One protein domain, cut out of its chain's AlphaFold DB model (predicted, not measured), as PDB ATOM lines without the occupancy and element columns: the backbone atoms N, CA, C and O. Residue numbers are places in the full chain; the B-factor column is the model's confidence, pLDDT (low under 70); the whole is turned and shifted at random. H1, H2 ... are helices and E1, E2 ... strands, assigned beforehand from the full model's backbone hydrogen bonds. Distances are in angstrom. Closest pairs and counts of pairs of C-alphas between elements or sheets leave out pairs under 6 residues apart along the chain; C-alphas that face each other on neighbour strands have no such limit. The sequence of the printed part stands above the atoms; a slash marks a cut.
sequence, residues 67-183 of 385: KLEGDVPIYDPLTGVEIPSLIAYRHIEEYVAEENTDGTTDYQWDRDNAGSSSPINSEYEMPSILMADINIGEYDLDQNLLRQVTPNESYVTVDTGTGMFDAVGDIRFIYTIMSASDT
ATOM      1  N   LYS A  67      45.052  34.220 -64.359       87.12
ATOM      2  CA  LYS A  67      44.389  34.119 -63.073       87.12
ATOM      3  C   LYS A  67      44.230  32.649 -62.698       87.12
ATOM      4  O   LYS A  67      43.744  31.881 -63.521       87.12
ATOM      5  N   LEU A  68      44.592  32.285 -61.468       85.38
ATOM      6  CA  LEU A  68      44.260  30.967 -60.929       85.38
ATOM      7  C   LEU A  68      42.742  30.841 -60.783       85.38
ATOM      8  O   LEU A  68      42.084  31.669 -60.141       85.38
ATOM      9  N   GLU A  69      42.211  29.783 -61.372       85.88
ATOM     10  CA  GLU A  69      40.815  29.377 -61.309       85.88
ATOM     11  C   GLU A  69      40.743  27.942 -60.784       85.88
ATOM     12  O   GLU A  69      41.714  27.196 -60.850       85.88
ATOM     13  N   GLY A  70      39.614  27.560 -60.197       84.94
ATOM     14  CA  GLY A  70      39.435  26.215 -59.670       84.94
ATOM     15  C   GLY A  70      38.139  26.061 -58.895       84.94
ATOM     16  O   GLY A  70      37.433  27.039 -58.617       84.94
ATOM     17  N   ASP A  71      37.836  24.818 -58.550       81.50
ATOM     18  CA  ASP A  71      36.593  24.457 -57.878       81.50
ATOM     19  C   ASP A  71      36.674  24.778 -56.378       81.50
ATOM     20  O   ASP A  71      37.235  24.038 -55.573       81.50
ATOM     21  N   VAL A  72      36.116  25.930 -56.002       79.81
ATOM     22  CA  VAL A  72      35.971  26.387 -54.610       79.81
ATOM     23  C   VAL A  72      34.554  26.052 -54.115       79.81
ATOM     24  O   VAL A  72      33.595  26.290 -54.856       79.81
ATOM     25  N   PRO A  73      34.364  25.586 -52.861       87.06
ATOM     26  CA  PRO A  73      35.358  25.430 -51.792       87.06
ATOM     27  C   PRO A  73      36.163  24.125 -51.853       87.06
ATOM     28  O   PRO A  73      35.671  23.102 -52.321       87.06
ATOM     29  N   ILE A  74      37.372  24.143 -51.280       87.00
ATOM     30  CA  ILE A  74      38.135  22.917 -51.010       87.00
ATOM     31  C   ILE A  74      37.483  22.183 -49.846       87.00
ATOM     32  O   ILE A  74      37.192  22.784 -48.812       87.00
ATOM     33  N   TYR A  75      37.317  20.875 -49.981       88.00
ATOM     34  CA  TYR A  75      36.878  20.017 -48.889       88.00
ATOM     35  C   TYR A  75      38.082  19.428 -48.150       88.00
ATOM     36  O   TYR A  75      38.911  18.751 -48.759       88.00
ATOM     37  N   ASP A  76      38.168  19.650 -46.838       86.88
ATOM     38  CA  ASP A  76      39.127  18.940 -45.997       86.88
ATOM     39  C   ASP A  76      38.553  17.571 -45.573       86.88
ATOM     40  O   ASP A  76      37.644  17.522 -44.739       86.88
ATOM     41  N   PRO A  77      39.090  16.440 -46.074       83.56
ATOM     42  CA  PRO A  77      38.587  15.112 -45.727       83.56
ATOM     43  C   PRO A  77      38.792  14.730 -44.259       83.56
ATOM     44  O   PRO A  77      38.126  13.810 -43.786       83.56
ATOM     45  N   LEU A  78      39.700  15.400 -43.547       82.31
ATOM     46  CA  LEU A  78      39.952  15.132 -42.139       82.31
ATOM     47  C   LEU A  78      38.868  15.744 -41.250       82.31
ATOM     48  O   LEU A  78      38.275  15.064 -40.416       82.31
ATOM     49  N   THR A  79      38.623  17.038 -41.411       82.81
ATOM     50  CA  THR A  79      37.728  17.789 -40.523       82.81
ATOM     51  C   THR A  79      36.300  17.870 -41.057       82.81
ATOM     52  O   THR A  79      35.383  18.187 -40.304       82.81
ATOM     53  N   GLY A  80      36.097  17.579 -42.347       85.56
ATOM     54  CA  GLY A  80      34.821  17.743 -43.041       85.56
ATOM     55  C   GLY A  80      34.470  19.199 -43.359       85.56
ATOM     56  O   GLY A  80      33.318  19.491 -43.678       85.56
ATOM     57  N   VAL A  81      35.430  20.119 -43.232       85.50
ATOM     58  CA  VAL A  81      35.233  21.559 -43.427       85.50
ATOM     59  C   VAL A  81      35.351  21.922 -44.905       85.50
ATOM     60  O   VAL A  81      36.274  21.489 -45.593       85.50
ATOM     61  N   GLU A  82      34.446  22.780 -45.369       88.50
ATOM     62  CA  GLU A  82      34.553  23.462 -46.658       88.50
ATOM     63  C   GLU A  82      35.312  24.786 -46.492       88.50
ATOM     64  O   GLU A  82      34.918  25.657 -45.712       88.50
ATOM     65  N   ILE A  83      36.404  24.944 -47.233       86.19
ATOM     66  CA  ILE A  83      37.308  26.087 -47.154       86.19
ATOM     67  C   ILE A  83      37.141  26.935 -48.423       86.19
ATOM     68  O   ILE A  83      37.443  26.457 -49.518       86.19
ATOM     69  N   PRO A  84      36.688  28.198 -48.321       84.38
ATOM     70  CA  PRO A  84      36.393  29.043 -49.479       84.38
ATOM     71  C   PRO A  84      37.666  29.672 -50.077       84.38
ATOM     72  O   PRO A  84      37.777  30.892 -50.186       84.38
ATOM     73  N   SER A  85      38.652  28.851 -50.434       83.50
ATOM     74  CA  SER A  85      39.911  29.270 -51.061       83.50
ATOM     75  C   SER A  85      40.383  28.226 -52.073       83.50
ATOM     76  O   SER A  85      39.906  27.099 -52.032       83.50
ATOM     77  N   LEU A  86      41.303  28.595 -52.973       82.31
ATOM     78  CA  LEU A  86      41.941  27.673 -53.929       82.31
ATOM     79  C   LEU A  86      43.138  26.927 -53.329       82.31
ATOM     80  O   LEU A  86      43.453  25.825 -53.771       82.31
ATOM     81  N   ILE A  87      43.766  27.500 -52.296       82.06
ATOM     82  CA  ILE A  87      44.860  26.884 -51.540       82.06
ATOM     83  C   ILE A  87      44.656  27.180 -50.051       82.06
ATOM     84  O   ILE A  87      44.405  28.324 -49.658       82.06
ATOM     85  N   ALA A  88      44.789  26.150 -49.218       84.56
ATOM     86  CA  ALA A  88      44.725  26.260 -47.769       84.56
ATOM     87  C   ALA A  88      45.840  25.445 -47.104       84.56
ATOM     88  O   ALA A  88      46.050  24.278 -47.417       84.56
ATOM     89  N   TYR A  89      46.531  26.045 -46.142       83.56
ATOM     90  CA  TYR A  89      47.520  25.378 -45.306       83.56
ATOM     91  C   TYR A  89      46.862  25.023 -43.986       83.56
ATOM     92  O   TYR A  89      46.499  25.908 -43.212       83.56
ATOM     93  N   ARG A  90      46.694  23.728 -43.730       85.44
ATOM     94  CA  ARG A  90      46.180  23.238 -42.455       85.44
ATOM     95  C   ARG A  90      47.314  23.154 -41.448       85.44
ATOM     96  O   ARG A  90      48.292  22.447 -41.676       85.44
ATOM     97  N   HIS A  91      47.123  23.818 -40.325       82.75
ATOM     98  CA  HIS A  91      47.914  23.723 -39.113       82.75
ATOM     99  C   HIS A  91      47.077  23.058 -38.026       82.75
ATOM    100  O   HIS A  91      45.847  23.172 -38.009       82.75
ATOM    101  N   ILE A  92      47.761  22.388 -37.113       81.31
ATOM    102  CA  ILE A  92      47.166  21.833 -35.906       81.31
ATOM    103  C   ILE A  92      47.817  22.546 -34.732       81.31
ATOM    104  O   ILE A  92      49.024  22.777 -34.743       81.31
ATOM    105  N   GLU A  93      47.008  22.930 -33.756       82.00
ATOM    106  CA  GLU A  93      47.498  23.445 -32.485       82.00
ATOM    107  C   GLU A  93      46.860  22.645 -31.356       82.00
ATOM    108  O   GLU A  93      45.676  22.297 -31.422       82.00
ATOM    109  N   GLU A  94      47.659  22.357 -30.337       82.50
ATOM    110  CA  GLU A  94      47.238  21.674 -29.122       82.50
ATOM    111  C   GLU A  94      47.254  22.665 -27.962       82.50
ATOM    112  O   GLU A  94      48.172  23.474 -27.827       82.50
ATOM    113  N   TYR A  95      46.221  22.632 -27.128       84.75
ATOM    114  CA  TYR A  95      46.185  23.450 -25.931       84.75
ATOM    115  C   TYR A  95      47.054  22.805 -24.857       84.75
ATOM    116  O   TYR A  95      46.746  21.724 -24.353       84.75
ATOM    117  N   VAL A  96      48.152  23.459 -24.497       84.44
ATOM    118  CA  VAL A  96      49.144  22.929 -23.562       84.44
ATOM    119  C   VAL A  96      49.243  23.793 -22.314       84.44
ATOM    120  O   VAL A  96      48.951  24.990 -22.326       84.44
ATOM    121  N   ALA A  97      49.668  23.158 -21.225       88.19
ATOM    122  CA  ALA A  97      50.090  23.826 -20.005       88.19
ATOM    123  C   ALA A  97      51.620  23.770 -19.926       88.19
ATOM    124  O   ALA A  97      52.190  22.685 -19.799       88.19
ATOM    125  N   GLU A  98      52.275  24.923 -19.996       85.19
ATOM    126  CA  GLU A  98      53.729  25.046 -19.931       85.19
ATOM    127  C   GLU A  98      54.149  25.571 -18.552       85.19
ATOM    128  O   GLU A  98      53.656  26.598 -18.084       85.19
ATOM    129  N   GLU A  99      55.034  24.844 -17.864       87.62
ATOM    130  CA  GLU A  99      55.563  25.258 -16.560       87.62
ATOM    131  C   GLU A  99      56.780  26.174 -16.748       87.62
ATOM    132  O   GLU A  99      57.818  25.780 -17.283       87.62
ATOM    133  N   ASN A 100      56.660  27.403 -16.261       85.12
ATOM    134  CA  ASN A 100      57.715  28.400 -16.290       85.12
ATOM    135  C   ASN A 100      58.799  28.114 -15.244       85.12
ATOM    136  O   ASN A 100      58.579  27.498 -14.202       85.12
ATOM    137  N   THR A 101      59.992  28.671 -15.467       88.19
ATOM    138  CA  THR A 101      61.126  28.547 -14.525       88.19
ATOM    139  C   THR A 101      60.868  29.135 -13.130       88.19
ATOM    140  O   THR A 101      61.590  28.806 -12.188       88.19
ATOM    141  N   ASP A 102      59.861  29.995 -12.985       90.75
ATOM    142  CA  ASP A 102      59.428  30.569 -11.709       90.75
ATOM    143  C   ASP A 102      58.340  29.736 -10.998       90.75
ATOM    144  O   ASP A 102      57.897  30.113  -9.910       90.75
ATOM    145  N   GLY A 103      57.948  28.593 -11.573       88.56
ATOM    146  CA  GLY A 103      56.921  27.689 -11.051       88.56
ATOM    147  C   GLY A 103      55.487  28.113 -11.373       88.56
ATOM    148  O   GLY A 103      54.550  27.550 -10.804       88.56
ATOM    149  N   THR A 104      55.289  29.118 -12.233       91.12
ATOM    150  CA  THR A 104      53.966  29.446 -12.786       91.12
ATOM    151  C   THR A 104      53.625  28.538 -13.971       91.12
ATOM    152  O   THR A 104      54.506  27.903 -14.543       91.12
ATOM    153  N   THR A 105      52.342  28.434 -14.324       89.12
ATOM    154  CA  THR A 105      51.882  27.645 -15.476       89.12
ATOM    155  C   THR A 105      51.130  28.548 -16.437       89.12
ATOM    156  O   THR A 105      50.108  29.122 -16.048       89.12
ATOM    157  N   ASP A 106      51.615  28.629 -17.671       87.25
ATOM    158  CA  ASP A 106      50.945  29.328 -18.760       87.25
ATOM    159  C   ASP A 106      50.155  28.332 -19.603       87.25
ATOM    160  O   ASP A 106      50.589  27.207 -19.846       87.25
ATOM    161  N   TYR A 107      48.964  28.747 -20.027       86.75
ATOM    162  CA  TYR A 107      48.108  27.945 -20.889       86.75
ATOM    163  C   TYR A 107      48.021  28.611 -22.248       86.75
ATOM    164  O   TYR A 107      47.595  29.766 -22.354       86.75
ATOM    165  N   GLN A 108      48.422  27.887 -23.281       87.38
ATOM    166  CA  GLN A 108      48.474  28.426 -24.627       87.38
ATOM    167  C   GLN A 108      48.203  27.353 -25.666       87.38
ATOM    168  O   GLN A 108      48.390  26.161 -25.436       87.38
ATOM    169  N   TRP A 109      47.763  27.813 -26.828       86.00
ATOM    170  CA  TRP A 109      47.729  26.994 -28.023       86.00
ATOM    171  C   TRP A 109      49.135  26.938 -28.599       86.00
ATOM    172  O   TRP A 109      49.702  27.973 -28.950       86.00
ATOM    173  N   ASP A 110      49.684  25.735 -28.663       81.69
ATOM    174  CA  ASP A 110      51.021  25.478 -29.160       81.69
ATOM    175  C   ASP A 110      50.949  24.644 -30.440       81.69
ATOM    176  O   ASP A 110      50.288  23.605 -30.516       81.69
ATOM    177  N   ARG A 111      51.625  25.142 -31.472       76.00
ATOM    178  CA  ARG A 111      51.724  24.500 -32.780       76.00
ATOM    179  C   ARG A 111      52.800  23.425 -32.809       76.00
ATOM    180  O   ARG A 111      52.640  22.431 -33.507       76.00
ATOM    181  N   ASP A 112      53.878  23.621 -32.060       69.50
ATOM    182  CA  ASP A 112      55.053  22.750 -32.094       69.50
ATOM    183  C   ASP A 112      54.835  21.481 -31.260       69.50
ATOM    184  O   ASP A 112      55.493  20.464 -31.482       69.50
ATOM    185  N   ASN A 113      53.880  21.527 -30.328       62.94
ATOM    186  CA  ASN A 113      53.490  20.394 -29.497       62.94
ATOM    187  C   ASN A 113      52.274  19.617 -30.008       62.94
ATOM    188  O   ASN A 113      51.941  18.599 -29.404       62.94
ATOM    189  N   ALA A 114      51.645  20.033 -31.111       58.16
ATOM    190  CA  ALA A 114      50.489  19.339 -31.664       58.16
ATOM    191  C   ALA A 114      50.823  17.878 -32.023       58.16
ATOM    192  O   ALA A 114      51.482  17.614 -33.028       58.16
ATOM    193  N   GLY A 115      50.364  16.930 -31.196       51.41
ATOM    194  CA  GLY A 115      50.588  15.488 -31.386       51.41
ATOM    195  C   GLY A 115      51.644  14.863 -30.468       51.41
ATOM    196  O   GLY A 115      51.685  13.641 -30.339       51.41
ATOM    197  N   SER A 116      52.433  15.657 -29.732       51.72
ATOM    198  CA  SER A 116      53.498  15.123 -28.867       51.72
ATOM    199  C   SER A 116      52.967  14.422 -27.608       51.72
ATOM    200  O   SER A 116      53.634  13.538 -27.057       51.72
ATOM    201  N   SER A 117      51.757  14.781 -27.160       49.06
ATOM    202  CA  SER A 117      51.150  14.269 -25.923       49.06
ATOM    203  C   SER A 117      49.986  13.285 -26.150       49.06
ATOM    204  O   SER A 117      49.584  12.565 -25.230       49.06
ATOM    205  N   SER A 118      49.474  13.195 -27.383       44.69
ATOM    206  CA  SER A 118      48.234  12.489 -27.716       44.69
ATOM    207  C   SER A 118      48.508  11.245 -28.579       44.69
ATOM    208  O   SER A 118      49.360  11.292 -29.459       44.69
ATOM    209  N   PRO A 119      47.783  10.115 -28.421       43.12
ATOM    210  CA  PRO A 119      47.910   8.917 -29.272       43.12
ATOM    211  C   PRO A 119      47.389   9.128 -30.712       43.12
ATOM    212  O   PRO A 119      47.015   8.176 -31.400       43.12
ATOM    213  N   ILE A 120      47.308  10.380 -31.151       46.09
ATOM    214  CA  ILE A 120      46.836  10.798 -32.456       46.09
ATOM    215  C   ILE A 120      47.988  10.544 -33.424       46.09
ATOM    216  O   ILE A 120      49.065  11.104 -33.285       46.09
ATOM    217  N   ASN A 121      47.763   9.602 -34.341       45.25
ATOM    218  CA  ASN A 121      48.727   9.122 -35.326       45.25
ATOM    219  C   ASN A 121      49.614  10.240 -35.898       45.25
ATOM    220  O   ASN A 121      49.111  11.292 -36.287       45.25
ATOM    221  N   SER A 122      50.885   9.909 -36.134       51.56
ATOM    222  CA  SER A 122      51.884  10.668 -36.910       51.56
ATOM    223  C   SER A 122      51.426  11.141 -38.305       51.56
ATOM    224  O   SER A 122      52.160  11.819 -39.013       51.56
ATOM    225  N   GLU A 123      50.231  10.744 -38.742       47.69
ATOM    226  CA  GLU A 123      49.551  11.190 -39.961       47.69
ATOM    227  C   GLU A 123      48.950  12.606 -39.820       47.69
ATOM    228  O   GLU A 123      48.661  13.254 -40.822       47.69
ATOM    229  N   TYR A 124      48.809  13.109 -38.587       52.62
ATOM    230  CA  TYR A 124      48.277  14.439 -38.281       52.62
ATOM    231  C   TYR A 124      49.350  15.507 -38.043       52.62
ATOM    232  O   TYR A 124      49.059  16.692 -38.134       52.62
ATOM    233  N   GLU A 125      50.597  15.116 -37.793       52.97
ATOM    234  CA  GLU A 125      51.633  16.022 -37.276       52.97
ATOM    235  C   GLU A 125      52.254  16.961 -38.323       52.97
ATOM    236  O   GLU A 125      53.031  17.844 -37.966       52.97
ATOM    237  N   MET A 126      51.942  16.813 -39.617       55.50
ATOM    238  CA  MET A 126      52.505  17.702 -40.636       55.50
ATOM    239  C   MET A 126      51.496  18.743 -41.113       55.50
ATOM    240  O   MET A 126      50.363  18.382 -41.459       55.50
ATOM    241  N   PRO A 127      51.903  20.025 -41.222       61.94
ATOM    242  CA  PRO A 127      51.119  20.986 -41.967       61.94
ATOM    243  C   PRO A 127      50.885  20.435 -43.371       61.94
ATOM    244  O   PRO A 127      51.814  20.009 -44.060       61.94
ATOM    245  N   SER A 128      49.621  20.402 -43.769       75.88
ATOM    246  CA  SER A 128      49.213  19.836 -45.056       75.88
ATOM    247  C   SER A 128      48.665  20.943 -45.933       75.88
ATOM    248  O   SER A 128      47.916  21.800 -45.463       75.88
ATOM    249  N   ILE A 129      49.071  20.929 -47.199       80.56
ATOM    250  CA  ILE A 129      48.549  21.849 -48.201       80.56
ATOM    251  C   ILE A 129      47.338  21.173 -48.832       80.56
ATOM    252  O   ILE A 129      47.451  20.078 -49.382       80.56
ATOM    253  N   LEU A 130      46.189  21.819 -48.715       84.69
ATOM    254  CA  LEU A 130      44.953  21.464 -49.392       84.69
ATOM    255  C   LEU A 130      44.837  22.375 -50.613       84.69
ATOM    256  O   LEU A 130      44.974  23.593 -50.489       84.69
ATOM    257  N   MET A 131      44.609  21.794 -51.786       82.00
ATOM    258  CA  MET A 131      44.457  22.536 -53.036       82.00
ATOM    259  C   MET A 131      43.196  22.071 -53.751       82.00
ATOM    260  O   MET A 131      42.873  20.882 -53.721       82.00
ATOM    261  N   ALA A 132      42.501  23.014 -54.379       83.44
ATOM    262  CA  ALA A 132      41.477  22.688 -55.360       83.44
ATOM    263  C   ALA A 132      42.132  22.090 -56.619       83.44
ATOM    264  O   ALA A 132      43.355  22.141 -56.786       83.44
ATOM    265  N   ASP A 133      41.316  21.570 -57.528       84.88
ATOM    266  CA  ASP A 133      41.756  21.379 -58.906       84.88
ATOM    267  C   ASP A 133      41.896  22.773 -59.534       84.88
ATOM    268  O   ASP A 133      40.910  23.501 -59.674       84.88
ATOM    269  N   ILE A 134      43.141  23.181 -59.804       85.94
ATOM    270  CA  ILE A 134      43.493  24.549 -60.208       85.94
ATOM    271  C   ILE A 134      43.910  24.569 -61.678       85.94
ATOM    272  O   ILE A 134      44.685  23.727 -62.132       85.94
ATOM    273  N   ASN A 135      43.440  25.580 -62.400       90.75
ATOM    274  CA  ASN A 135      43.774  25.832 -63.792       90.75
ATOM    275  C   ASN A 135      44.081  27.319 -64.057       90.75
ATOM    276  O   ASN A 135      43.785  28.200 -63.244       90.75
ATOM    277  N   ILE A 136      44.714  27.579 -65.203       89.00
ATOM    278  CA  ILE A 136      44.808  28.906 -65.826       89.00
ATOM    279  C   ILE A 136      44.325  28.757 -67.270       89.00
ATOM    280  O   ILE A 136      45.034  28.219 -68.124       89.00
ATOM    281  N   GLY A 137      43.115  29.241 -67.551       91.06
ATOM    282  CA  GLY A 137      42.486  29.057 -68.858       91.06
ATOM    283  C   GLY A 137      42.213  27.577 -69.143       91.06
ATOM    284  O   GLY A 137      41.470  26.928 -68.420       91.06
ATOM    285  N   GLU A 138      42.800  27.045 -70.210       94.50
ATOM    286  CA  GLU A 138      42.682  25.643 -70.629       94.50
ATOM    287  C   GLU A 138      43.744  24.721 -69.999       94.50
ATOM    288  O   GLU A 138      43.708  23.511 -70.234       94.50
ATOM    289  N   TYR A 139      44.697  25.274 -69.241       92.12
ATOM    290  CA  TYR A 139      45.787  24.508 -68.640       92.12
ATOM    291  C   TYR A 139      45.442  24.017 -67.236       92.12
ATOM    292  O   TYR A 139      45.242  24.834 -66.335       92.12
ATOM    293  N   ASP A 140      45.502  22.705 -67.032       92.56
ATOM    294  CA  ASP A 140      45.472  22.080 -65.711       92.56
ATOM    295  C   ASP A 140      46.860  22.188 -65.064       92.56
ATOM    296  O   ASP A 140      47.872  21.846 -65.682       92.56
ATOM    297  N   LEU A 141      46.937  22.660 -63.819       88.25
ATOM    298  CA  LEU A 141      48.216  22.839 -63.131       88.25
ATOM    299  C   LEU A 141      48.537  21.646 -62.232       88.25
ATOM    300  O   LEU A 141      47.747  21.268 -61.367       88.25
ATOM    301  N   ASP A 142      49.744  21.094 -62.363       86.75
ATOM    302  CA  ASP A 142      50.284  20.188 -61.350       86.75
ATOM    303  C   ASP A 142      50.411  20.924 -60.003       86.75
ATOM    304  O   ASP A 142      51.051  21.973 -59.900       86.75
ATOM    305  N   GLN A 143      49.833  20.354 -58.945       80.12
ATOM    306  CA  GLN A 143      49.865  20.909 -57.586       80.12
ATOM    307  C   GLN A 143      51.291  21.176 -57.079       80.12
ATOM    308  O   GLN A 143      51.517  22.076 -56.268       80.12
ATOM    309  N   ASN A 144      52.284  20.427 -57.564       80.81
ATOM    310  CA  ASN A 144      53.680  20.633 -57.202       80.81
ATOM    311  C   ASN A 144      54.236  21.971 -57.706       80.81
ATOM    312  O   ASN A 144      55.114  22.525 -57.045       80.81
ATOM    313  N   LEU A 145      53.685  22.532 -58.791       78.25
ATOM    314  CA  LEU A 145      54.049  23.868 -59.279       78.25
ATOM    315  C   LEU A 145      53.657  24.963 -58.279       78.25
ATOM    316  O   LEU A 145      54.309  26.004 -58.194       78.25
ATOM    317  N   LEU A 146      52.601  24.717 -57.500       76.19
ATOM    318  CA  LEU A 146      51.998  25.689 -56.589       76.19
ATOM    319  C   LEU A 146      52.434  25.506 -55.130       76.19
ATOM    320  O   LEU A 146      52.101  26.329 -54.282       76.19
ATOM    321  N   ARG A 147      53.238  24.480 -54.816       69.50
ATOM    322  CA  ARG A 147      53.732  24.218 -53.449       69.50
ATOM    323  C   ARG A 147      54.499  25.387 -52.824       69.50
ATOM    324  O   ARG A 147      54.551  25.487 -51.601       69.50
ATOM    325  N   GLN A 148      55.105  26.236 -53.652       63.44
ATOM    326  CA  GLN A 148      55.892  27.392 -53.218       63.44
ATOM    327  C   GLN A 148      55.094  28.705 -53.224       63.44
ATOM    328  O   GLN A 148      55.646  29.762 -52.930       63.44
ATOM    329  N   VAL A 149      53.796  28.656 -53.545       65.25
ATOM    330  CA  VAL A 149      52.922  29.826 -53.471       65.25
ATOM    331  C   VAL A 149      52.602  30.108 -52.010       65.25
ATOM    332  O   VAL A 149      51.766  29.448 -51.402       65.25
ATOM    333  N   THR A 150      53.262  31.111 -51.439       60.38
ATOM    334  CA  THR A 150      52.938  31.586 -50.092       60.38
ATOM    335  C   THR A 150      51.565  32.266 -50.108       60.38
ATOM    336  O   THR A 150      51.379  33.218 -50.871       60.38
ATOM    337  N   PRO A 151      50.595  31.832 -49.285       59.97
ATOM    338  CA  PRO A 151      49.337  32.546 -49.151       59.97
ATOM    339  C   PRO A 151      49.560  33.940 -48.589       59.97
ATOM    340  O   PRO A 151      50.324  34.118 -47.641       59.97
ATOM    341  N   ASN A 152      48.803  34.908 -49.091       56.81
ATOM    342  CA  ASN A 152      48.570  36.128 -48.337       56.81
ATOM    343  C   ASN A 152      47.712  35.772 -47.121       56.81
ATOM    344  O   ASN A 152      46.613  35.239 -47.270       56.81
ATOM    345  N   GLU A 153      48.259  36.006 -45.929       56.69
ATOM    346  CA  GLU A 153      47.750  35.465 -44.670       56.69
ATOM    347  C   GLU A 153      46.302  35.900 -44.403       56.69
ATOM    348  O   GLU A 153      46.009  37.036 -44.035       56.69
ATOM    349  N   SER A 154      45.371  34.968 -44.574       60.91
ATOM    350  CA  SER A 154      44.027  35.035 -44.013       60.91
ATOM    351  C   SER A 154      43.767  33.739 -43.266       60.91
ATOM    352  O   SER A 154      44.093  32.663 -43.759       60.91
ATOM    353  N   TYR A 155      43.205  33.826 -42.064       63.84
ATOM    354  CA  TYR A 155      43.037  32.662 -41.198       63.84
ATOM    355  C   TYR A 155      41.567  32.273 -41.082       63.84
ATOM    356  O   TYR A 155      40.710  33.113 -40.801       63.84
ATOM    357  N   VAL A 156      41.289  30.984 -41.246       71.25
ATOM    358  CA  VAL A 156      40.031  30.349 -40.855       71.25
ATOM    359  C   VAL A 156      40.357  29.364 -39.740       71.25
ATOM    360  O   VAL A 156      41.048  28.375 -39.960       71.25
ATOM    361  N   THR A 157      39.881  29.632 -38.529       72.19
ATOM    362  CA  THR A 157      40.051  28.721 -37.390       72.19
ATOM    363  C   THR A 157      38.806  27.862 -37.240       72.19
ATOM    364  O   THR A 157      37.698  28.393 -37.162       72.19
ATOM    365  N   VAL A 158      38.991  26.544 -37.171       69.00
ATOM    366  CA  VAL A 158      37.933  25.592 -36.838       69.00
ATOM    367  C   VAL A 158      38.340  24.832 -35.588       69.00
ATOM    368  O   VAL A 158      39.295  24.058 -35.578       69.00
ATOM    369  N   ASP A 159      37.589  25.073 -34.524       65.56
ATOM    370  CA  ASP A 159      37.745  24.346 -33.278       65.56
ATOM    371  C   ASP A 159      36.979  23.018 -33.357       65.56
ATOM    372  O   ASP A 159      35.775  22.995 -33.627       65.56
ATOM    373  N   THR A 160      37.691  21.911 -33.163       61.81
ATOM    374  CA  THR A 160      37.107  20.564 -33.069       61.81
ATOM    375  C   THR A 160      36.989  20.082 -31.623       61.81
ATOM    376  O   THR A 160      36.610  18.930 -31.398       61.81
ATOM    377  N   GLY A 161      37.306  20.947 -30.654       53.44
ATOM    378  CA  GLY A 161      37.250  20.688 -29.226       53.44
ATOM    379  C   GLY A 161      35.939  20.030 -28.810       53.44
ATOM    380  O   GLY A 161      34.837  20.426 -29.198       53.44
ATOM    381  N   THR A 162      36.053  18.982 -27.998       43.53
ATOM    382  CA  THR A 162      34.900  18.197 -27.525       43.53
ATOM    383  C   THR A 162      34.138  18.870 -26.373       43.53
ATOM    384  O   THR A 162      33.250  18.258 -25.774       43.53
ATOM    385  N   GLY A 163      34.411  20.144 -26.072       45.88
ATOM    386  CA  GLY A 163      33.790  20.877 -24.972       45.88
ATOM    387  C   GLY A 163      33.868  22.396 -25.122       45.88
ATOM    388  O   GLY A 163      34.637  22.924 -25.908       45.88
ATOM    389  N   MET A 164      33.046  23.112 -24.348       45.75
ATOM    390  CA  MET A 164      32.951  24.583 -24.354       45.75
ATOM    391  C   MET A 164      34.137  25.301 -23.664       45.75
ATOM    392  O   MET A 164      34.026  26.492 -23.377       45.75
ATOM    393  N   PHE A 165      35.226  24.597 -23.335       55.62
ATOM    394  CA  PHE A 165      36.378  25.134 -22.604       55.62
ATOM    395  C   PHE A 165      37.669  24.482 -23.095       55.62
ATOM    396  O   PHE A 165      37.712  23.256 -23.109       55.62
ATOM    397  N   ASP A 166      38.691  25.296 -23.377       67.56
ATOM    398  CA  ASP A 166      40.054  24.857 -23.694       67.56
ATOM    399  C   ASP A 166      40.617  24.027 -22.519       67.56
ATOM    400  O   ASP A 166      41.000  24.556 -21.469       67.56
ATOM    401  N   ALA A 167      40.606  22.704 -22.660       73.62
ATOM    402  CA  ALA A 167      41.237  21.760 -21.751       73.62
ATOM    403  C   ALA A 167      42.618  21.373 -22.283       73.62
ATOM    404  O   ALA A 167      42.833  21.286 -23.487       73.62
ATOM    405  N   VAL A 168      43.580  21.127 -21.387       77.69
ATOM    406  CA  VAL A 168      44.911  20.656 -21.804       77.69
ATOM    407  C   VAL A 168      44.763  19.363 -22.612       77.69
ATOM    408  O   VAL A 168      44.139  18.412 -22.136       77.69
ATOM    409  N   GLY A 169      45.340  19.345 -23.813       74.75
ATOM    410  CA  GLY A 169      45.208  18.280 -24.804       74.75
ATOM    411  C   GLY A 169      44.080  18.484 -25.823       74.75
ATOM    412  O   GLY A 169      43.922  17.640 -26.707       74.75
ATOM    413  N   ASP A 170      43.297  19.565 -25.730       79.94
ATOM    414  CA  ASP A 170      42.353  19.940 -26.785       79.94
ATOM    415  C   ASP A 170      43.094  20.331 -28.060       79.94
ATOM    416  O   ASP A 170      44.204  20.859 -28.027       79.94
ATOM    417  N   ILE A 171      42.458  20.063 -29.199       78.75
ATOM    418  CA  ILE A 171      43.041  20.269 -30.521       78.75
ATOM    419  C   ILE A 171      42.117  21.132 -31.361       78.75
ATOM    420  O   ILE A 171      40.914  20.866 -31.469       78.75
ATOM    421  N   ARG A 172      42.723  22.107 -32.035       82.19
ATOM    422  CA  ARG A 172      42.069  22.920 -33.056       82.19
ATOM    423  C   ARG A 172      42.808  22.839 -34.379       82.19
ATOM    424  O   ARG A 172      44.031  22.701 -34.429       82.19
ATOM    425  N   PHE A 173      42.050  22.998 -35.455       82.69
ATOM    426  CA  PHE A 173      42.581  23.112 -36.803       82.69
ATOM    427  C   PHE A 173      42.561  24.577 -37.227       82.69
ATOM    428  O   PHE A 173      41.553  25.277 -37.108       82.69
ATOM    429  N   ILE A 174      43.688  25.059 -37.736       83.44
ATOM    430  CA  ILE A 174      43.811  26.414 -38.267       83.44
ATOM    431  C   ILE A 174      44.159  26.311 -39.736       83.44
ATOM    432  O   ILE A 174      45.131  25.665 -40.105       83.44
ATOM    433  N   TYR A 175      43.391  26.985 -40.573       84.00
ATOM    434  CA  TYR A 175      43.646  27.072 -41.997       84.00
ATOM    435  C   TYR A 175      44.183  28.454 -42.322       84.00
ATOM    436  O   TYR A 175      43.497  29.454 -42.110       84.00
ATOM    437  N   THR A 176      45.391  28.511 -42.865       83.19
ATOM    438  CA  THR A 176      45.898  29.710 -43.530       83.19
ATOM    439  C   THR A 176      45.483  29.624 -44.992       83.19
ATOM    440  O   THR A 176      45.941  28.746 -45.721       83.19
ATOM    441  N   ILE A 177      44.573  30.492 -45.414       80.38
ATOM    442  CA  ILE A 177      43.992  30.506 -46.755       80.38
ATOM    443  C   ILE A 177      44.504  31.701 -47.546       80.38
ATOM    444  O   ILE A 177      44.825  32.742 -46.973       80.38
ATOM    445  N   MET A 178      44.522  31.577 -48.871       71.44
ATOM    446  CA  MET A 178      44.716  32.738 -49.739       71.44
ATOM    447  C   MET A 178      43.469  33.620 -49.696       71.44
ATOM    448  O   MET A 178      42.356  33.119 -49.896       71.44
ATOM    449  N   SER A 179      43.644  34.922 -49.450       62.09
ATOM    450  CA  SER A 179      42.529  35.869 -49.510       62.09
ATOM    451  C   SER A 179      41.933  35.920 -50.919       62.09
ATOM    452  O   SER A 179      42.633  36.178 -51.896       62.09
ATOM    453  N   ALA A 180      40.612  35.762 -51.022       55.75
ATOM    454  CA  ALA A 180      39.876  35.886 -52.282       55.75
ATOM    455  C   ALA A 180      39.927  37.306 -52.889       55.75
ATOM    456  O   ALA A 180      39.539  37.496 -54.042       55.75
ATOM    457  N   SER A 181      40.356  38.314 -52.115       51.78
ATOM    458  CA  SER A 181      40.495  39.701 -52.580       51.78
ATOM    459  C   SER A 181      41.791  39.969 -53.333       51.78
ATOM    460  O   SER A 181      41.887  40.996 -54.005       51.78
ATOM    461  N   ASP A 182      42.781  39.090 -53.203       57.41
ATOM    462  CA  ASP A 182      44.014  39.218 -53.957       57.41
ATOM    463  C   ASP A 182      43.750  38.660 -55.344       57.41
ATOM    464  O   ASP A 182      43.386  37.498 -55.514       57.41
ATOM    465  N   THR A 183      43.856  39.515 -56.355       56.12
ATOM    466  CA  THR A 183      43.830  39.079 -57.747       56.12
ATOM    467  C   THR A 183      44.933  38.043 -57.917       56.12
ATOM    468  O   THR A 183      46.112  38.390 -57.903       56.12
TER     469      THR A 183
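This is residues 67 to 183 of the 385 residues of an uncharacterized protein of Actinomycetaceae bacterium (UniProt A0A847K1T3). A long, strongly twisted ribbon of antiparallel strands makes a rod: the long strand E1 has E7 and then E6 on one side, and E2 and E3 beside different parts of it on the other. The hairpin of E1 and E2 reaches one end of the rod; E3 runs on into E4, and the small hairpin of E4 and E5 makes the other end. The 117 printed residues have seven named strands and one named helix, in the order E1 E2 E3 E4 E5 H1 E6 E7; the class is mostly strand, with under half of the residues in named elements. The whole is loose, radius of gyration of the C-alphas 16.9 A, spanning 60 by 25 by 25 A.

Residues 67 to 86 hold no named element. E1, residues 87 to 99, begins at C-alpha 87 (44.860, 26.884, -51.540) and is 36.6 A long. E2 is residues 105 to 110, E3 128 to 131, E4 134 to 136, E5 139 to 141 and H1 143 to 146. E6, residues 153 to 159, is 18.8 A long; E7, residues 171 to 178, is 23.0 A long and ends at C-alpha 178 (44.716, 32.738, -49.739).

In the branched sheet, E1 has antiparallel E2 (N 96 and O 108, 2.9 A) and E3 (N 88 and O 130, 2.9 A) on one side, E7 (N 91 and O 174, 2.7 A) on the other. The hairpin of E6 and E7 has N 156 and O 175 at 2.8 A, that of E4 and E5 N 136 and O 139 at 3.0 A. Residues 69 to 70 pair with 134 to 135 of E4. H1 only grazes the branched sheet; it is too short for an O i to N i+4 pair.

The farthest C-alphas, of Asp 102 and Glu 138, are 61.5 A apart. The printed part has no cut. The links E2 to E3 and E6 to E7 are long. pLDDT is under 70 at residues 112 to 127, 147 to 155, 158 to 166 and 179 to 183.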